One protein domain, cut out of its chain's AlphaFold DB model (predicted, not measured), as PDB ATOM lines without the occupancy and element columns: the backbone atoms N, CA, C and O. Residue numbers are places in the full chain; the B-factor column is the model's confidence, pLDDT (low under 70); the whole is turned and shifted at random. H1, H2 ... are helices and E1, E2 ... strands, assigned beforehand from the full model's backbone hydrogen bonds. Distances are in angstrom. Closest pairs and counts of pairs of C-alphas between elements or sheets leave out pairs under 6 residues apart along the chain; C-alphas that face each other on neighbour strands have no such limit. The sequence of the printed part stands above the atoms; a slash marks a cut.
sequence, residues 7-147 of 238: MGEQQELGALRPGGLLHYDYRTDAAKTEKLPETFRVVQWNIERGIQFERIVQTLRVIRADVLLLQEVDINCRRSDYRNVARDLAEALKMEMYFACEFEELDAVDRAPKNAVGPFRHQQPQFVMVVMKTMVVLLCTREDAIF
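This is residues 7 to 147 of the 238 residues of an uncharacterized protein of Trypanosoma cruzi (UniProt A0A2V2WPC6). Five short strands stand side by side as a twisted wall in two parts, the sheet E2 E3 E5 and the pair E1 E4, with E5 next to E4; H3 and H4 cover one face, and no named helix covers the other. H1 lies beyond E1 at one edge, little H2 lies far from the middle, and the long stretch 101 to 135 loops out to one end of the longest axis before the chain returns as E5. The printed part has 141 residues with four named helices and five named strands, in the order H1 E1 H2 E2 H3 E3 H4 E4 E5. The sheet E2 E3 E5 is mixed and E1 E4 is antiparallel; the class is mixed, helices and strands, with under half of the residues in named elements. The whole is compact by its radius of gyration of the C-alphas, 15.6 A, yet elongated in outline, spanning 51 by 28 by 21 A.

H1, residues 7 to 15, begins at C-alpha 7 (39.375, -2.948, 22.021) and is 12.4 A long. E1 is residues 21 to 25 and H2 residues 29 to 32. E2, residues 42 to 46, measures 13.5 A. H3, residues 53 to 63, is the longest helix at 15.3 A and starts at C-alpha 53 (59.108, -16.028, 25.615). E3 is residues 67 to 71, H4 residues 85 to 93 with 11.7 A, and E4 residues 96 to 100. E5, residues 136 to 139, ends at C-alpha 139 (43.474, -26.481, 31.411).

E2 and E3 are parallel, with N 69 and O 43 2.7 A apart; with H3 they form a strand-helix-strand unit, parallel neighbour strands with a helix between, its crossover right-handed. E3, the inner strand, is antiparallel to E5, with N 138 and O 68 2.7 A apart. The closest C-alphas of E5 and E4, Leu 138 and Met 97, are 4.7 A apart. E1 and E4 are antiparallel, with N 22 and O 99 2.8 A apart. The closest C-alphas of H4 and E4, Ala 90 and Met 97, are 5.8 A apart. H3 and H4 touch at a steep tilt of 44 degrees, the same way, closest at the C-alphas of Val 57 and Leu 89, 6.9 A. Each only grazes the sheet E2 E3 E5. The closest C-alphas of H1 and E1, Glu 12 and Leu 22, are 7.6 A apart; H2 is apart from H1, H3 and H4. In H1, H3 and H4 every O i to N i+4 pair is within hydrogen-bond range; H2 is too short for one.

The two C-alphas farthest apart, those of Glu 38 and His 122, are 52.3 A apart. The printed part has no cut. The links E3 to H4 and E4 to E5 are long. The mean pLDDT of the printed part is 76.5; residue 7 and residues 118 to 147 are under 70.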
ATOM      1  N   MET A   7      40.068  -3.866  21.106       61.56
ATOM      2  CA  MET A   7      39.375  -2.948  22.021       61.56
ATOM      3  C   MET A   7      38.728  -3.670  23.209       61.56
ATOM      4  O   MET A   7      38.790  -3.158  24.323       61.56
ATOM      5  N   GLY A   8      38.147  -4.856  22.992       77.81
ATOM      6  CA  GLY A   8      37.545  -5.648  24.071       77.81
ATOM      7  C   GLY A   8      38.591  -6.115  25.083       77.81
ATOM      8  O   GLY A   8      38.419  -5.928  26.283       77.81
ATOM      9  N   GLU A   9      39.730  -6.612  24.592       79.94
ATOM     10  CA  GLU A   9      40.833  -7.034  25.460       79.94
ATOM     11  C   GLU A   9      41.401  -5.860  26.274       79.94
ATOM     12  O   GLU A   9      41.622  -5.987  27.475       79.94
ATOM     13  N   GLN A  10      41.612  -4.693  25.656       78.38
ATOM     14  CA  GLN A  10      42.097  -3.513  26.383       78.38
ATOM     15  C   GLN A  10      41.141  -3.082  27.501       78.38
ATOM     16  O   GLN A  10      41.598  -2.664  28.565       78.38
ATOM     17  N   GLN A  11      39.831  -3.202  27.281       81.38
ATOM     18  CA  GLN A  11      38.829  -2.909  28.299       81.38
ATOM     19  C   GLN A  11      38.882  -3.917  29.457       81.38
ATOM     20  O   GLN A  11      38.884  -3.500  30.615       81.38
ATOM     21  N   GLU A  12      38.964  -5.218  29.163       84.69
ATOM     22  CA  GLU A  12      39.101  -6.269  30.181       84.69
ATOM     23  C   GLU A  12      40.379  -6.095  31.005       84.69
ATOM     24  O   GLU A  12      40.337  -6.138  32.233       84.69
ATOM     25  N   LEU A  13      41.505  -5.808  30.344       85.06
ATOM     26  CA  LEU A  13      42.781  -5.542  31.005       85.06
ATOM     27  C   LEU A  13      42.734  -4.276  31.868       85.06
ATOM     28  O   LEU A  13      43.247  -4.285  32.983       85.06
ATOM     29  N   GLY A  14      42.094  -3.203  31.395       83.25
ATOM     30  CA  GLY A  14      41.923  -1.971  32.175       83.25
ATOM     31  C   GLY A  14      41.004  -2.144  33.392       83.25
ATOM     32  O   GLY A  14      41.167  -1.461  34.409       83.25
ATOM     33  N   ALA A  15      40.054  -3.077  33.312       85.25
ATOM     34  CA  ALA A  15      39.167  -3.446  34.411       85.25
ATOM     35  C   ALA A  15      39.765  -4.512  35.345       85.25
ATOM     36  O   ALA A  15      39.231  -4.719  36.437       85.25
ATOM     37  N   LEU A  16      40.858  -5.176  34.955       82.69
ATOM     38  CA  LEU A  16      41.429  -6.264  35.739       82.69
ATOM     39  C   LEU A  16      42.010  -5.734  37.056       82.69
ATOM     40  O   LEU A  16      42.679  -4.703  37.118       82.69
ATOM     41  N   ARG A  17      41.698  -6.434  38.142       82.94
ATOM     42  CA  ARG A  17      42.125  -6.135  39.512       82.94
ATOM     43  C   ARG A  17      42.591  -7.431  40.176       82.94
ATOM     44  O   ARG A  17      42.248  -8.502  39.672       82.94
ATOM     45  N   PRO A  18      43.322  -7.364  41.300       82.62
ATOM     46  CA  PRO A  18      43.578  -8.528  42.148       82.62
ATOM     47  C   PRO A  18      42.312  -9.372  42.380       82.62
ATOM     48  O   PRO A  18      41.254  -8.837  42.706       82.62
ATOM     49  N   GLY A  19      42.410 -10.684  42.177       77.25
ATOM     50  CA  GLY A  19      41.304 -11.646  42.180       77.25
ATOM     51  C   GLY A  19      40.529 -11.760  40.860       77.25
ATOM     52  O   GLY A  19      39.705 -12.661  40.717       77.25
ATOM     53  N   GLY A  20      40.778 -10.873  39.897       81.38
ATOM     54  CA  GLY A  20      40.152 -10.901  38.580       81.38
ATOM     55  C   GLY A  20      40.669 -12.040  37.701       81.38
ATOM     56  O   GLY A  20      41.789 -12.524  37.876       81.38
ATOM     57  N   LEU A  21      39.845 -12.446  36.735       83.00
ATOM     58  CA  LEU A  21      40.125 -13.540  35.810       83.00
ATOM     59  C   LEU A  21      40.067 -13.048  34.363       83.00
ATOM     60  O   LEU A  21      39.165 -12.294  34.006       83.00
ATOM     61  N   LEU A  22      40.997 -13.521  33.538       84.44
ATOM     62  CA  LEU A  22      40.941 -13.420  32.079       84.44
ATOM     63  C   LEU A  22      40.882 -14.822  31.485       84.44
ATOM     64  O   LEU A  22      41.418 -15.776  32.058       84.44
ATOM     65  N   HIS A  23      40.274 -14.933  30.312       87.69
ATOM     66  CA  HIS A  23      40.116 -16.191  29.598       87.69
ATOM     67  C   HIS A  23      40.522 -16.024  28.139       87.69
ATOM     68  O   HIS A  23      40.091 -15.097  27.459       87.69
ATOM     69  N   TYR A  24      41.359 -16.940  27.665       86.38
ATOM     70  CA  TYR A  24      41.831 -16.991  26.289       86.38
ATOM     71  C   TYR A  24      41.652 -18.405  25.758       86.38
ATOM     72  O   TYR A  24      42.328 -19.314  26.229       86.38
ATOM     73  N   ASP A  25      40.794 -18.607  24.760       87.31
ATOM     74  CA  ASP A  25      40.653 -19.907  24.099       87.31
ATOM     75  C   ASP A  25      41.074 -19.821  22.631       87.31
ATOM     76  O   ASP A  25      40.372 -19.264  21.787       87.31
ATOM     77  N   TYR A  26      42.245 -20.387  22.333       90.94
ATOM     78  CA  TYR A  26      42.797 -20.480  20.979       90.94
ATOM     79  C   TYR A  26      42.760 -21.909  20.419       90.94
ATOM     80  O   TYR A  26      43.446 -22.207  19.432       90.94
ATOM     81  N   ARG A  27      41.985 -22.808  21.037       88.94
ATOM     82  CA  ARG A  27      41.774 -24.166  20.525       88.94
ATOM     83  C   ARG A  27      40.936 -24.138  19.249       88.94
ATOM     84  O   ARG A  27      40.020 -23.334  19.092       88.94
ATOM     85  N   THR A  28      41.213 -25.075  18.348       88.00
ATOM     86  CA  THR A  28      40.336 -25.369  17.204       88.00
ATOM     87  C   THR A  28      39.037 -26.019  17.677       88.00
ATOM     88  O   THR A  28      39.051 -26.709  18.694       88.00
ATOM     89  N   ASP A  29      37.949 -25.915  16.913       89.00
ATOM     90  CA  ASP A  29      36.664 -26.527  17.294       89.00
ATOM     91  C   ASP A  29      36.765 -28.044  17.507       89.00
ATOM     92  O   ASP A  29      36.252 -28.558  18.494       89.00
ATOM     93  N   ALA A  30      37.546 -28.741  16.675       83.88
ATOM     94  CA  ALA A  30      37.840 -30.165  16.862       83.88
ATOM     95  C   ALA A  30      38.569 -30.468  18.185       83.88
ATOM     96  O   ALA A  30      38.361 -31.513  18.789       83.88
ATOM     97  N   ALA A  31      39.418 -29.549  18.654       83.12
ATOM     98  CA  ALA A  31      40.134 -29.728  19.912       83.12
ATOM     99  C   ALA A  31      39.201 -29.510  21.104       83.12
ATOM    100  O   ALA A  31      39.314 -30.241  22.074       83.12
ATOM    101  N   LYS A  32      38.240 -28.578  21.024       82.25
ATOM    102  CA  LYS A  32      37.272 -28.328  22.106       82.25
ATOM    103  C   LYS A  32      36.449 -29.571  22.464       82.25
ATOM    104  O   LYS A  32      36.157 -29.773  23.636       82.25
ATOM    105  N   THR A  33      36.144 -30.415  21.477       79.06
ATOM    106  CA  THR A  33      35.335 -31.634  21.648       79.06
ATOM    107  C   THR A  33      36.103 -32.854  22.164       79.06
ATOM    108  O   THR A  33      35.500 -33.877  22.481       79.06
ATOM    109  N   GLU A  34      37.434 -32.798  22.216       77.75
ATOM    110  CA  GLU A  34      38.245 -33.894  22.758       77.75
ATOM    111  C   GLU A  34      38.012 -34.028  24.282       77.75
ATOM    112  O   GLU A  34      37.727 -33.032  24.936       77.75
ATOM    113  N   LYS A  35      38.169 -35.230  24.876       76.38
ATOM    114  CA  LYS A  35      38.136 -35.495  26.348       76.38
ATOM    115  C   LYS A  35      39.502 -35.862  26.928       76.38
ATOM    116  O   LYS A  35      40.267 -36.522  26.224       76.38
ATOM    117  N   LEU A  36      39.864 -35.408  28.144       78.06
ATOM    118  CA  LEU A  36      41.209 -35.670  28.716       78.06
ATOM    119  C   LEU A  36      41.506 -37.173  28.676       78.06
ATOM    120  O   LEU A  36      40.642 -37.956  29.069       78.06
ATOM    121  N   PRO A  37      42.678 -37.587  28.154       78.19
ATOM    122  CA  PRO A  37      43.022 -38.999  28.113       78.19
ATOM    123  C   PRO A  37      43.169 -39.538  29.540       78.19
ATOM    124  O   PRO A  37      43.480 -38.786  30.464       78.19
ATOM    125  N   GLU A  38      43.008 -40.853  29.715       84.69
ATOM    126  CA  GLU A  38      43.164 -41.504  31.028       84.69
ATOM    127  C   GLU A  38      44.536 -41.226  31.664       84.69
ATOM    128  O   GLU A  38      44.662 -41.111  32.883       84.69
ATOM    129  N   THR A  39      45.564 -41.064  30.829       87.25
ATOM    130  CA  THR A  39      46.902 -40.617  31.222       87.25
ATOM    131  C   THR A  39      47.226 -39.285  30.560       87.25
ATOM    132  O   THR A  39      47.324 -39.219  29.335       87.25
ATOM    133  N   PHE A  40      47.455 -38.249  31.363       83.94
ATOM    134  CA  PHE A  40      47.771 -36.897  30.900       83.94
ATOM    135  C   PHE A  40      49.019 -36.344  31.599       83.94
ATOM    136  O   PHE A  40      49.441 -36.829  32.651       83.94
ATOM    137  N   ARG A  41      49.634 -35.326  30.998       84.25
ATOM    138  CA  ARG A  41      50.879 -34.709  31.466       84.25
ATOM    139  C   ARG A  41      50.635 -33.305  31.980       84.25
ATOM    140  O   ARG A  41      50.131 -32.444  31.264       84.25
ATOM    141  N   VAL A  42      51.074 -33.079  33.211       84.56
ATOM    142  CA  VAL A  42      51.004 -31.782  33.881       84.56
ATOM    143  C   VAL A  42      52.403 -31.200  33.982       84.56
ATOM    144  O   VAL A  42      53.328 -31.879  34.423       84.56
ATOM    145  N   VAL A  43      52.560 -29.935  33.604       86.81
ATOM    146  CA  VAL A  43      53.787 -29.170  33.847       86.81
ATOM    147  C   VAL A  43      53.469 -28.039  34.797       86.81
ATOM    148  O   VAL A  43      52.559 -27.259  34.545       86.81
ATOM    149  N   GLN A  44      54.259 -27.914  35.855       88.69
ATOM    150  CA  GLN A  44      54.245 -26.750  36.727       88.69
ATOM    151  C   GLN A  44      55.574 -26.015  36.580       88.69
ATOM    152  O   GLN A  44      56.633 -26.622  36.728       88.69
ATOM    153  N   TRP A  45      55.522 -24.727  36.232       89.00
ATOM    154  CA  TRP A  45      56.731 -23.959  35.943       89.00
ATOM    155  C   TRP A  45      56.557 -22.464  36.222       89.00
ATOM    156  O   TRP A  45      55.677 -21.808  35.669       89.00
ATOM    157  N   ASN A  46      57.448 -21.907  37.040       91.56
ATOM    158  CA  ASN A  46      57.657 -20.467  37.110       91.56
ATOM    159  C   ASN A  46      58.496 -20.024  35.904       91.56
ATOM    160  O   ASN A  46      59.669 -20.386  35.805       91.56
ATOM    161  N   ILE A  47      57.890 -19.263  34.993       90.25
ATOM    162  CA  ILE A  47      58.511 -18.861  33.725       90.25
ATOM    163  C   ILE A  47      59.251 -17.519  33.813       90.25
ATOM    164  O   ILE A  47      59.603 -16.948  32.780       90.25
ATOM    165  N   GLU A  48      59.479 -17.013  35.030       90.69
ATOM    166  CA  GLU A  48      60.286 -15.822  35.309       90.69
ATOM    167  C   GLU A  48      59.865 -14.619  34.451       90.69
ATOM    168  O   GLU A  48      60.665 -14.049  33.698       90.69
ATOM    169  N   ARG A  49      58.583 -14.242  34.554       87.62
ATOM    170  CA  ARG A  49      57.972 -13.071  33.891       87.62
ATOM    171  C   ARG A  49      57.852 -13.215  32.373       87.62
ATOM    172  O   ARG A  49      57.513 -12.264  31.680       87.62
ATOM    173  N   GLY A  50      58.136 -14.396  31.818       90.19
ATOM    174  CA  GLY A  50      58.034 -14.645  30.380       90.19
ATOM    175  C   GLY A  50      59.094 -13.928  29.535       90.19
ATOM    176  O   GLY A  50      58.920 -13.812  28.326       90.19
ATOM    177  N   ILE A  51      60.197 -13.466  30.139       91.06
ATOM    178  CA  ILE A  51      61.240 -12.668  29.459       91.06
ATOM    179  C   ILE A  51      61.854 -13.433  28.273       91.06
ATOM    180  O   ILE A  51      62.127 -12.856  27.224       91.06
ATOM    181  N   GLN A  52      62.041 -14.752  28.404       94.19
ATOM    182  CA  GLN A  52      62.539 -15.621  27.326       94.19
ATOM    183  C   GLN A  52      61.398 -16.300  26.551       94.19
ATOM    184  O   GLN A  52      61.446 -17.509  26.314       94.19
ATOM    185  N   PHE A  53      60.373 -15.532  26.173       95.31
ATOM    186  CA  PHE A  53      59.108 -16.028  25.615       95.31
ATOM    187  C   PHE A  53      59.278 -17.126  24.551       95.31
ATOM    188  O   PHE A  53      58.733 -18.218  24.695       95.31
ATOM    189  N   GLU A  54      60.103 -16.893  23.528       96.75
ATOM    190  CA  GLU A  54      60.290 -17.860  22.437       96.75
ATOM    191  C   GLU A  54      60.877 -19.194  22.913       96.75
ATOM    192  O   GLU A  54      60.444 -20.266  22.487       96.75
ATOM    193  N   ARG A  55      61.835 -19.156  23.850       97.19
ATOM    194  CA  ARG A  55      62.427 -20.377  24.423       97.19
ATOM    195  C   ARG A  55      61.424 -21.111  25.306       97.19
ATOM    196  O   ARG A  55      61.403 -22.341  25.299       97.19
ATOM    197  N   ILE A  56      60.579 -20.375  26.030       95.75
ATOM    198  CA  ILE A  56      59.486 -20.941  26.830       95.75
ATOM    199  C   ILE A  56      58.506 -21.677  25.910       95.75
ATOM    200  O   ILE A  56      58.249 -22.860  26.125       95.75
ATOM    201  N   VAL A  57      58.036 -21.034  24.834       96.31
ATOM    202  CA  VAL A  57      57.133 -21.650  23.844       96.31
ATOM    203  C   VAL A  57      57.754 -22.904  23.230       96.31
ATOM    204  O   VAL A  57      57.105 -23.949  23.174       96.31
ATOM    205  N   GLN A  58      59.012 -22.834  22.789       97.38
ATOM    206  CA  GLN A  58      59.721 -23.986  22.224       97.38
ATOM    207  C   GLN A  58      59.805 -25.145  23.224       97.38
ATOM    208  O   GLN A  58      59.487 -26.282  22.878       97.38
ATOM    209  N   THR A  59      60.161 -24.852  24.474       96.31
ATOM    210  CA  THR A  59      60.260 -25.851  25.546       96.31
ATOM    211  C   THR A  59      58.905 -26.505  25.815       96.31
ATOM    212  O   THR A  59      58.804 -27.730  25.838       96.31
ATOM    213  N   LEU A  60      57.837 -25.713  25.936       92.88
ATOM    214  CA  LEU A  60      56.483 -26.218  26.181       92.88
ATOM    215  C   LEU A  60      55.956 -27.071  25.014       92.88
ATOM    216  O   LEU A  60      55.320 -28.099  25.250       92.88
ATOM    217  N   ARG A  61      56.286 -26.721  23.762       93.38
ATOM    218  CA  ARG A  61      55.965 -27.542  22.579       93.38
ATOM    219  C   ARG A  61      56.685 -28.885  22.571       93.38
ATOM    220  O   ARG A  61      56.104 -29.871  22.129       93.38
ATOM    221  N   VAL A  62      57.930 -28.936  23.046       95.06
ATOM    222  CA  VAL A  62      58.689 -30.191  23.163       95.06
ATOM    223  C   VAL A  62      58.124 -31.052  24.285       95.06
ATOM    224  O   VAL A  62      57.903 -32.246  24.085       95.06
ATOM    225  N   ILE A  63      57.831 -30.449  25.441       91.62
ATOM    226  CA  ILE A  63      57.234 -31.169  26.568       91.62
ATOM    227  C   ILE A  63      55.827 -31.652  26.217       91.62
ATOM    228  O   ILE A  63      55.430 -32.682  26.735       91.62
ATOM    229  N   ARG A  64      55.084 -30.980  25.324       87.81
ATOM    230  CA  ARG A  64      53.719 -31.342  24.895       87.81
ATOM    231  C   ARG A  64      52.752 -31.536  26.071       87.81
ATOM    232  O   ARG A  64      52.036 -32.523  26.083       87.81
ATOM    233  N   ALA A  65      52.765 -30.694  27.094       85.50
ATOM    234  CA  ALA A  65      51.883 -30.903  28.245       85.50
ATOM    235  C   ALA A  65      50.392 -30.850  27.863       85.50
ATOM    236  O   ALA A  65      50.011 -30.096  26.970       85.50
ATOM    237  N   ASP A  66      49.568 -31.597  28.593       82.69
ATOM    238  CA  ASP A  66      48.107 -31.513  28.517       82.69
ATOM    239  C   ASP A  66      47.583 -30.445  29.494       82.69
ATOM    240  O   ASP A  66      46.601 -29.772  29.230       82.69
ATOM    241  N   VAL A  67      48.268 -30.209  30.614       84.06
ATOM    242  CA  VAL A  67      47.911 -29.159  31.585       84.06
ATOM    243  C   VAL A  67      49.163 -28.361  31.939       84.06
ATOM    244  O   VAL A  67      50.198 -28.952  32.257       84.06
ATOM    245  N   LEU A  68      49.085 -27.027  31.906       85.38
ATOM    246  CA  LEU A  68      50.167 -26.150  32.376       85.38
ATOM    247  C   LEU A  68      49.736 -25.400  33.636       85.38
ATOM    248  O   LEU A  68      48.637 -24.873  33.721       85.38
ATOM    249  N   LEU A  69      50.623 -25.322  34.617       87.56
ATOM    250  CA  LEU A  69      50.451 -24.560  35.847       87.56
ATOM    251  C   LEU A  69      51.590 -23.546  35.929       87.56
ATOM    252  O   LEU A  69      52.664 -23.855  36.455       87.56
ATOM    253  N   LEU A  70      51.390 -22.357  35.364       87.38
ATOM    254  CA  LEU A  70      52.471 -21.379  35.197       87.38
ATOM    255  C   LEU A  70      52.481 -20.323  36.307       87.38
ATOM    256  O   LEU A  70      51.436 -19.954  36.838       87.38
ATOM    257  N   GLN A  71      53.663 -19.847  36.693       86.44
ATOM    258  CA  GLN A  71      53.836 -18.726  37.628       86.44
ATOM    259  C   GLN A  71      54.686 -17.630  36.994       86.44
ATOM    260  O   GLN A  71      55.459 -17.906  36.079       86.44
ATOM    261  N   GLU A  72      54.533 -16.406  37.500       88.25
ATOM    262  CA  GLU A  72      55.183 -15.197  36.992       88.25
ATOM    263  C   GLU A  72      54.952 -15.005  35.491       88.25
ATOM    264  O   GLU A  72      55.871 -15.049  34.679       88.25
ATOM    265  N   VAL A  73      53.686 -14.837  35.113       87.56
ATOM    266  CA  VAL A  73      53.265 -14.629  33.724       87.56
ATOM    267  C   VAL A  73      52.973 -13.147  33.515       87.56
ATOM    268  O   VAL A  73      51.975 -12.658  34.039       87.56
ATOM    269  N   ASP A  74      53.835 -12.445  32.769       89.88
ATOM    270  CA  ASP A  74      53.686 -11.005  32.529       89.88
ATOM    271  C   ASP A  74      52.542 -10.623  31.572       89.88
ATOM    272  O   ASP A  74      52.247 -11.297  30.596       89.88
ATOM    273  N   ILE A  75      51.921  -9.486  31.846       88.19
ATOM    274  CA  ILE A  75      50.939  -8.748  31.051       88.19
ATOM    275  C   ILE A  75      51.327  -7.259  31.006       88.19
ATOM    276  O   ILE A  75      51.263  -6.532  31.994       88.19
ATOM    277  N   ASN A  76      51.706  -6.775  29.827       87.00
ATOM    278  CA  ASN A  76      51.997  -5.363  29.555       87.00
ATOM    279  C   ASN A  76      53.139  -4.763  30.398       87.00
ATOM    280  O   ASN A  76      53.214  -3.548  30.581       87.00
ATOM    281  N   CYS A  77      54.066  -5.594  30.876       85.31
ATOM    282  CA  CYS A  77      55.269  -5.138  31.564       85.31
ATOM    283  C   CYS A  77      56.397  -4.771  30.604       85.31
ATOM    284  O   CYS A  77      56.659  -5.454  29.620       85.31
ATOM    285  N   ARG A  78      57.157  -3.726  30.943       85.44
ATOM    286  CA  ARG A  78      58.300  -3.270  30.137       85.44
ATOM    287  C   ARG A  78      59.368  -4.349  29.953       85.44
ATOM    288  O   ARG A  78      59.873  -4.524  28.852       85.44
ATOM    289  N   ARG A  79      59.690  -5.097  31.013       85.88
ATOM    290  CA  ARG A  79      60.680  -6.193  30.977       85.88
ATOM    291  C   ARG A  79      60.270  -7.382  30.101       85.88
ATOM    292  O   ARG A  79      61.137  -8.139  29.682       85.88
ATOM    293  N   SER A  80      58.974  -7.540  29.829       85.31
ATOM    294  CA  SER A  80      58.431  -8.551  28.918       85.31
ATOM    295  C   SER A  80      58.084  -7.967  27.545       85.31
ATOM    296  O   SER A  80      57.339  -8.590  26.792       85.31
ATOM    297  N   ASP A  81      58.610  -6.781  27.208       88.06
ATOM    298  CA  ASP A  81      58.323  -6.070  25.954       88.06
ATOM    299  C   ASP A  81      56.819  -5.802  25.759       88.06
ATOM    300  O   ASP A  81      56.262  -5.932  24.672       88.06
ATOM    301  N   TYR A  82      56.138  -5.467  26.859       87.75
ATOM    302  CA  TYR A  82      54.705  -5.174  26.923       87.75
ATOM    303  C   TYR A  82      53.814  -6.306  26.400       87.75
ATOM    304  O   TYR A  82      52.690  -6.071  25.958       87.75
ATOM    305  N   ARG A  83      54.291  -7.551  26.472       89.00
ATOM    306  CA  ARG A  83      53.524  -8.721  26.049       89.00
ATOM    307  C   ARG A  83      52.421  -9.044  27.033       89.00
ATOM    308  O   ARG A  83      52.612  -8.950  28.246       89.00
ATOM    309  N   ASN A  84      51.309  -9.529  26.499       91.44
ATOM    310  CA  ASN A  84      50.366 -10.333  27.259       91.44
ATOM    311  C   ASN A  84      50.816 -11.793  27.151       91.44
ATOM    312  O   ASN A  84      50.379 -12.524  26.265       91.44
ATOM    313  N   VAL A  85      51.735 -12.206  28.028       92.25
ATOM    314  CA  VAL A  85      52.359 -13.536  27.985       92.25
ATOM    315  C   VAL A  85      51.302 -14.631  28.087       92.25
ATOM    316  O   VAL A  85      51.440 -15.653  27.423       92.25
ATOM    317  N   ALA A  86      50.229 -14.420  28.856       90.38
ATOM    318  CA  ALA A  86      49.139 -15.382  28.974       90.38
ATOM    319  C   ALA A  86      48.436 -15.619  27.623       90.38
ATOM    320  O   ALA A  86      48.421 -16.743  27.115       90.38
ATOM    321  N   ARG A  87      47.925 -14.550  26.999       92.94
ATOM    322  CA  ARG A  87      47.290 -14.619  25.671       92.94
ATOM    323  C   ARG A  87      48.242 -15.202  24.631       92.94
ATOM    324  O   ARG A  87      47.869 -16.108  23.890       92.94
ATOM    325  N   ASP A  88      49.469 -14.696  24.589       94.62
ATOM    326  CA  ASP A  88      50.437 -15.070  23.563       94.62
ATOM    327  C   ASP A  88      50.855 -16.548  23.714       94.62
ATOM    328  O   ASP A  88      51.016 -17.249  22.713       94.62
ATOM    329  N   LEU A  89      50.974 -17.069  24.947       94.38
ATOM    330  CA  LEU A  89      51.177 -18.504  25.196       94.38
ATOM    331  C   LEU A  89      49.970 -19.330  24.744       94.38
ATOM    332  O   LEU A  89      50.158 -20.354  24.082       94.38
ATOM    333  N   ALA A  90      48.747 -18.898  25.071       90.75
ATOM    334  CA  ALA A  90      47.522 -19.577  24.654       90.75
ATOM    335  C   ALA A  90      47.448 -19.686  23.121       90.75
ATOM    336  O   ALA A  90      47.240 -20.773  22.576       90.75
ATOM    337  N   GLU A  91      47.733 -18.590  22.411       94.69
ATOM    338  CA  GLU A  91      47.755 -18.556  20.950       94.69
ATOM    339  C   GLU A  91      48.860 -19.434  20.351       94.69
ATOM    340  O   GLU A  91      48.610 -20.182  19.393       94.69
ATOM    341  N   ALA A  92      50.080 -19.346  20.892       95.00
ATOM    342  CA  ALA A  92      51.250 -20.054  20.378       95.00
ATOM    343  C   ALA A  92      51.163 -21.571  20.583       95.00
ATOM    344  O   ALA A  92      51.709 -22.333  19.775       95.00
ATOM    345  N   LEU A  93      50.499 -22.005  21.655       93.06
ATOM    346  CA  LEU A  93      50.333 -23.412  22.006       93.06
ATOM    347  C   LEU A  93      48.972 -23.983  21.573       93.06
ATOM    348  O   LEU A  93      48.787 -25.192  21.667       93.06
ATOM    349  N   LYS A  94      48.054 -23.144  21.064       92.00
ATOM    350  CA  LYS A  94      46.666 -23.515  20.711       92.00
ATOM    351  C   LYS A  94      45.910 -24.118  21.892       92.00
ATOM    352  O   LYS A  94      45.241 -25.140  21.765       92.00
ATOM    353  N   MET A  95      46.045 -23.466  23.043       89.25
ATOM    354  CA  MET A  95      45.473 -23.910  24.308       89.25
ATOM    355  C   MET A  95      44.394 -22.940  24.793       89.25
ATOM    356  O   MET A  95      44.337 -21.783  24.376       89.25
ATOM    357  N   GLU A  96      43.554 -23.435  25.696       90.75
ATOM    358  CA  GLU A  96      42.690 -22.607  26.531       90.75
ATOM    359  C   GLU A  96      43.449 -22.223  27.800       90.75
ATOM    360  O   GLU A  96      44.028 -23.083  28.460       90.75
ATOM    361  N   MET A  97      43.467 -20.938  28.141       87.06
ATOM    362  CA  MET A  97      44.180 -20.403  29.291       87.06
ATOM    363  C   MET A  97      43.263 -19.527  30.140       87.06
ATOM    364  O   MET A  97      42.602 -18.623  29.632       87.06
ATOM    365  N   TYR A  98      43.307 -19.757  31.451       86.50
ATOM    366  CA  TYR A  98      42.732 -18.870  32.452       86.50
ATOM    367  C   TYR A  98      43.855 -18.175  33.207       86.50
ATOM    368  O   TYR A  98      44.703 -18.824  33.823       86.50
ATOM    369  N   PHE A  99      43.856 -16.850  33.167       85.69
ATOM    370  CA  PHE A  99      44.777 -16.032  33.938       85.69
ATOM    371  C   PHE A  99      44.052 -15.484  35.163       85.69
ATOM    372  O   PHE A  99      43.000 -14.869  35.026       85.69
ATOM    373  N   ALA A 100      44.626 -15.683  36.347       84.69
ATOM    374  CA  ALA A 100      44.152 -15.079  37.585       84.69
ATOM    375  C   ALA A 100      45.127 -13.981  38.014       84.69
ATOM    376  O   ALA A 100      46.326 -14.220  38.117       84.69
ATOM    377  N   CYS A 101      44.622 -12.779  38.269       82.56
ATOM    378  CA  CYS A 101      45.435 -11.678  38.771       82.56
ATOM    379  C   CYS A 101      45.594 -11.808  40.295       82.56
ATOM    380  O   CYS A 101      44.598 -11.810  41.008       82.56
ATOM    381  N   GLU A 102      46.815 -11.918  40.824       74.38
ATOM    382  CA  GLU A 102      47.056 -11.889  42.285       74.38
ATOM    383  C   GLU A 102      47.265 -10.468  42.782       74.38
ATOM    384  O   GLU A 102      46.632 -10.053  43.746       74.38
ATOM    385  N   PHE A 103      48.157  -9.729  42.126       75.31
ATOM    386  CA  PHE A 103      48.470  -8.354  42.470       75.31
ATOM    387  C   PHE A 103      48.865  -7.544  41.235       75.31
ATOM    388  O   PHE A 103      49.301  -8.076  40.214       75.31
ATOM    389  N   GLU A 104      48.719  -6.229  41.363       79.56
ATOM    390  CA  GLU A 104      49.215  -5.245  40.408       79.56
ATOM    391  C   GLU A 104      50.596  -4.767  40.867       79.56
ATOM    392  O   GLU A 104      50.786  -4.423  42.037       79.56
ATOM    393  N   GLU A 105      51.580  -4.784  39.969       77.88
ATOM    394  CA  GLU A 105      52.938  -4.340  40.283       77.88
ATOM    395  C   GLU A 105      53.151  -2.920  39.764       77.88
ATOM    396  O   GLU A 105      53.117  -2.679  38.562       77.88
ATOM    397  N   LEU A 106      53.381  -1.980  40.680       79.88
ATOM    398  CA  LEU A 106      53.561  -0.567  40.355       79.88
ATOM    399  C   LEU A 106      55.033  -0.235  40.083       79.88
ATOM    400  O   LEU A 106      55.936  -0.774  40.736       79.88
ATOM    401  N   ASP A 107      55.275   0.671  39.130       79.44
ATOM    402  CA  ASP A 107      56.634   1.132  38.827       79.44
ATOM    403  C   ASP A 107      57.220   1.930  39.984       79.44
ATOM    404  O   ASP A 107      56.508   2.603  40.731       79.44
ATOM    405  N   ALA A 108      58.548   1.940  40.057       76.81
ATOM    406  CA  ALA A 108      59.281   2.831  40.940       76.81
ATOM    407  C   ALA A 108      60.521   3.381  40.226       76.81
ATOM    408  O   ALA A 108      61.125   2.705  39.395       76.81
ATOM    409  N   VAL A 109      60.892   4.625  40.538       78.81
ATOM    410  CA  VAL A 109      61.986   5.349  39.858       78.81
ATOM    411  C   VAL A 109      63.354   4.713  40.127       78.81
ATOM    412  O   VAL A 109      64.241   4.752  39.281       78.81
ATOM    413  N   ASP A 110      63.523   4.106  41.295       82.50
ATOM    414  CA  ASP A 110      64.743   3.439  41.757       82.50
ATOM    415  C   ASP A 110      64.867   1.983  41.273       82.50
ATOM    416  O   ASP A 110      65.839   1.284  41.573       82.50
ATOM    417  N   ARG A 111      63.893   1.501  40.500       79.62
ATOM    418  CA  ARG A 111      63.831   0.119  40.043       79.62
ATOM    419  C   ARG A 111      64.782  -0.112  38.871       79.62
ATOM    420  O   ARG A 111      64.731   0.565  37.847       79.62
ATOM    421  N   ALA A 112      65.626  -1.138  38.990       82.81
ATOM    422  CA  ALA A 112      66.517  -1.536  37.902       82.81
ATOM    423  C   ALA A 112      65.718  -1.886  36.626       82.81
ATOM    424  O   ALA A 112      64.671  -2.532  36.742       82.81
ATOM    425  N   PRO A 113      66.228  -1.585  35.412       79.38
ATOM    426  CA  PRO A 113      65.507  -1.817  34.154       79.38
ATOM    427  C   PRO A 113      64.955  -3.240  33.987       79.38
ATOM    428  O   PRO A 113      63.831  -3.421  33.530       79.38
ATOM    429  N   LYS A 114      65.704  -4.253  34.442       80.81
ATOM    430  CA  LYS A 114      65.295  -5.670  34.410       80.81
ATOM    431  C   LYS A 114      64.040  -5.992  35.233       80.81
ATOM    432  O   LYS A 114      63.354  -6.966  34.949       80.81
ATOM    433  N   ASN A 115      63.748  -5.176  36.242       81.44
ATOM    434  CA  ASN A 115      62.589  -5.326  37.115       81.44
ATOM    435  C   ASN A 115      61.508  -4.286  36.808       81.44
ATOM    436  O   ASN A 115      60.447  -4.358  37.414       81.44
ATOM    437  N   ALA A 116      61.767  -3.325  35.920       76.19
ATOM    438  CA  ALA A 116      60.920  -2.162  35.693       76.19
ATOM    439  C   ALA A 116      59.535  -2.543  35.147       76.19
ATOM    440  O   ALA A 116      59.417  -3.346  34.216       76.19
ATOM    441  N   VAL A 117      58.493  -1.921  35.699       74.06
ATOM    442  CA  VAL A 117      57.087  -2.193  35.370       74.06
ATOM    443  C   VAL A 117      56.395  -0.862  35.118       74.06
ATOM    444  O   VAL A 117      55.916  -0.225  36.025       74.06
ATOM    445  N   GLY A 118      56.411  -0.346  33.891       65.88
ATOM    446  CA  GLY A 118      55.921   1.015  33.642       65.88
ATOM    447  C   GLY A 118      55.701   1.303  32.161       65.88
ATOM    448  O   GLY A 118      56.185   0.538  31.323       65.88
ATOM    449  N   PRO A 119      54.952   2.364  31.819       62.59
ATOM    450  CA  PRO A 119      54.436   2.587  30.472       62.59
ATOM    451  C   PRO A 119      55.541   2.826  29.433       62.59
ATOM    452  O   PRO A 119      56.634   3.290  29.756       62.59
ATOM    453  N   PHE A 120      55.229   2.554  28.159       49.16
ATOM    454  CA  PHE A 120      56.148   2.729  27.022       49.16
ATOM    455  C   PHE A 120      56.463   4.204  26.700       49.16
ATOM    456  O   PHE A 120      57.295   4.475  25.842       49.16
ATOM    457  N   ARG A 121      55.803   5.165  27.367       41.94
ATOM    458  CA  ARG A 121      56.002   6.628  27.288       41.94
ATOM    459  C   ARG A 121      55.162   7.314  28.375       41.94
ATOM    460  O   ARG A 121      54.143   6.769  28.790       41.94
ATOM    461  N   HIS A 122      55.540   8.536  28.759       41.94
ATOM    462  CA  HIS A 122      54.926   9.414  29.775       41.94
ATOM    463  C   HIS A 122      53.413   9.749  29.633       41.94
ATOM    464  O   HIS A 122      52.946  10.673  30.290       41.94
ATOM    465  N   GLN A 123      52.630   9.068  28.789       35.31
ATOM    466  CA  GLN A 123      51.247   9.461  28.456       35.31
ATOM    467  C   GLN A 123      50.209   8.327  28.472       35.31
ATOM    468  O   GLN A 123      49.070   8.549  28.074       35.31
ATOM    469  N   GLN A 124      50.552   7.124  28.928       36.69
ATOM    470  CA  GLN A 124      49.562   6.052  29.098       36.69
ATOM    471  C   GLN A 124      49.158   5.973  30.580       36.69
ATOM    472  O   GLN A 124      50.054   5.976  31.432       36.69
ATOM    473  N   PRO A 125      47.851   5.937  30.911       35.59
ATOM    474  CA  PRO A 125      47.402   5.750  32.286       35.59
ATOM    475  C   PRO A 125      47.999   4.460  32.860       35.59
ATOM    476  O   PRO A 125      48.225   3.488  32.144       35.59
ATOM    477  N   GLN A 126      48.303   4.521  34.154       39.19
ATOM    478  CA  GLN A 126      49.258   3.724  34.931       39.19
ATOM    479  C   GLN A 126      48.937   2.226  35.101       39.19
ATOM    480  O   GLN A 126      49.277   1.647  36.123       39.19
ATOM    481  N   PHE A 127      48.319   1.570  34.126       37.53
ATOM    482  CA  PHE A 127      47.972   0.157  34.236       37.53
ATOM    483  C   PHE A 127      49.074  -0.690  33.610       37.53
ATOM    484  O   PHE A 127      49.015  -1.090  32.446       37.53
ATOM    485  N   VAL A 128      50.123  -0.930  34.394       40.53
ATOM    486  CA  VAL A 128      51.080  -2.000  34.123       40.53
ATOM    487  C   VAL A 128      50.858  -3.049  35.191       40.53
ATOM    488  O   VAL A 128      51.146  -2.849  36.361       40.53
ATOM    489  N   MET A 129      50.276  -4.162  34.784       37.22
ATOM    490  CA  MET A 129      49.712  -5.134  35.701       37.22
ATOM    491  C   MET A 129      50.519  -6.413  35.650       37.22
ATOM    492  O   MET A 129      50.122  -7.304  34.911       37.22
ATOM    493  N   VAL A 130      51.610  -6.551  36.422       38.28
ATOM    494  CA  VAL A 130      52.121  -7.910  36.681       38.28
ATOM    495  C   VAL A 130      53.050  -8.137  37.864       38.28
ATOM    496  O   VAL A 130      54.132  -7.578  37.892       38.28
ATOM    497  N   VAL A 131      52.754  -9.137  38.696       34.16
ATOM    498  CA  VAL A 131      53.364 -10.492  38.683       34.16
ATOM    499  C   VAL A 131      52.533 -11.375  39.596       34.16
ATOM    500  O   VAL A 131      51.951 -10.892  40.548       34.16
ATOM    501  N   MET A 132      52.425 -12.665  39.296       36.88
ATOM    502  CA  MET A 132      51.808 -13.642  40.190       36.88
ATOM    503  C   MET A 132      52.887 -14.581  40.716       36.88
ATOM    504  O   MET A 132      53.581 -15.225  39.924       36.88
ATOM    505  N   LYS A 133      52.972 -14.740  42.036       33.75
ATOM    506  CA  LYS A 133      53.522 -15.944  42.653       33.75
ATOM    507  C   LYS A 133      52.341 -16.899  42.858       33.75
ATOM    508  O   LYS A 133      51.830 -17.010  43.963       33.75
ATOM    509  N   THR A 134      52.053 -17.720  41.830       38.03
ATOM    510  CA  THR A 134      51.151 -18.916  41.845       38.03
ATOM    511  C   THR A 134      49.687 -18.590  41.519       38.03
ATOM    512  O   THR A 134      49.098 -17.826  42.255       38.03
ATOM    513  N   MET A 135      48.969 -19.113  40.512       38.88
ATOM    514  CA  MET A 135      49.066 -20.255  39.587       38.88
ATOM    515  C   MET A 135      48.150 -19.931  38.382       38.88
ATOM    516  O   MET A 135      46.943 -19.801  38.555       38.88
ATOM    517  N   VAL A 136      48.687 -19.828  37.165       45.41
ATOM    518  CA  VAL A 136      47.896 -19.852  35.924       45.41
ATOM    519  C   VAL A 136      47.518 -21.304  35.682       45.41
ATOM    520  O   VAL A 136      48.391 -22.101  35.340       45.41
ATOM    521  N   VAL A 137      46.252 -21.662  35.906       46.97
ATOM    522  CA  VAL A 137      45.742 -22.988  35.550       46.97
ATOM    523  C   VAL A 137      45.398 -22.962  34.070       46.97
ATOM    524  O   VAL A 137      44.343 -22.500  33.644       46.97
ATOM    525  N   LEU A 138      46.321 -23.466  33.275       44.16
ATOM    526  CA  LEU A 138      46.077 -23.773  31.887       44.16
ATOM    527  C   LEU A 138      45.506 -25.187  31.816       44.16
ATOM    528  O   LEU A 138      46.225 -26.187  31.875       44.16
ATOM    529  N   LEU A 139      44.186 -25.256  31.720       40.75
ATOM    530  CA  LEU A 139      43.474 -26.481  31.411       40.75
ATOM    531  C   LEU A 139      43.536 -26.653  29.898       40.75
ATOM    532  O   LEU A 139      42.740 -26.053  29.185       40.75
ATOM    533  N   CYS A 140      44.473 -27.449  29.378       40.00
ATOM    534  CA  CYS A 140      44.392 -27.796  27.970       40.00
ATOM    535  C   CYS A 140      43.692 -29.125  27.779       40.00
ATOM    536  O   CYS A 140      44.112 -30.202  28.177       40.00
ATOM    537  N   THR A 141      42.560 -29.028  27.127       38.22
ATOM    538  CA  THR A 141      42.337 -29.420  25.734       38.22
ATOM    539  C   THR A 141      40.830 -29.642  25.592       38.22
ATOM    540  O   THR A 141      40.360 -29.663  24.478       38.22
ATOM    541  N   ARG A 142      40.058 -29.816  26.674       48.50
ATOM    542  CA  ARG A 142      38.926 -30.752  26.661       48.50
ATOM    543  C   ARG A 142      37.861 -30.350  27.677       48.50
ATOM    544  O   ARG A 142      38.217 -29.970  28.788       48.50
ATOM    545  N   GLU A 143      36.587 -30.422  27.299       39.94
ATOM    546  CA  GLU A 143      35.427 -29.820  27.996       39.94
ATOM    547  C   GLU A 143      35.208 -30.213  29.477       39.94
ATOM    548  O   GLU A 143      34.410 -29.581  30.164       39.94
ATOM    549  N   ASP A 144      35.934 -31.180  30.039       41.62
ATOM    550  CA  ASP A 144      35.576 -31.764  31.341       41.62
ATOM    551  C   ASP A 144      36.300 -31.170  32.575       41.62
ATOM    552  O   ASP A 144      36.077 -31.632  33.694       41.62
ATOM    553  N   ALA A 145      37.151 -30.142  32.446       39.88
ATOM    554  CA  ALA A 145      37.930 -29.633  33.593       39.88
ATOM    555  C   ALA A 145      37.345 -28.391  34.303       39.88
ATOM    556  O   ALA A 145      37.839 -27.991  35.361       39.88
ATOM    557  N   ILE A 146      36.276 -27.794  33.766       40.53
ATOM    558  CA  ILE A 146      35.763 -26.488  34.219       40.53
ATOM    559  C   ILE A 146      35.087 -26.555  35.604       40.53
ATOM    560  O   ILE A 146      35.069 -25.561  36.330       40.53
ATOM    561  N   PHE A 147      34.594 -27.717  36.043       37.88
ATOM    562  CA  PHE A 147      33.743 -27.775  37.242       37.88
ATOM    563  C   PHE A 147      34.423 -28.194  38.553       37.88
ATOM    564  O   PHE A 147      33.856 -27.963  39.620       37.88
TER     565      PHE A 147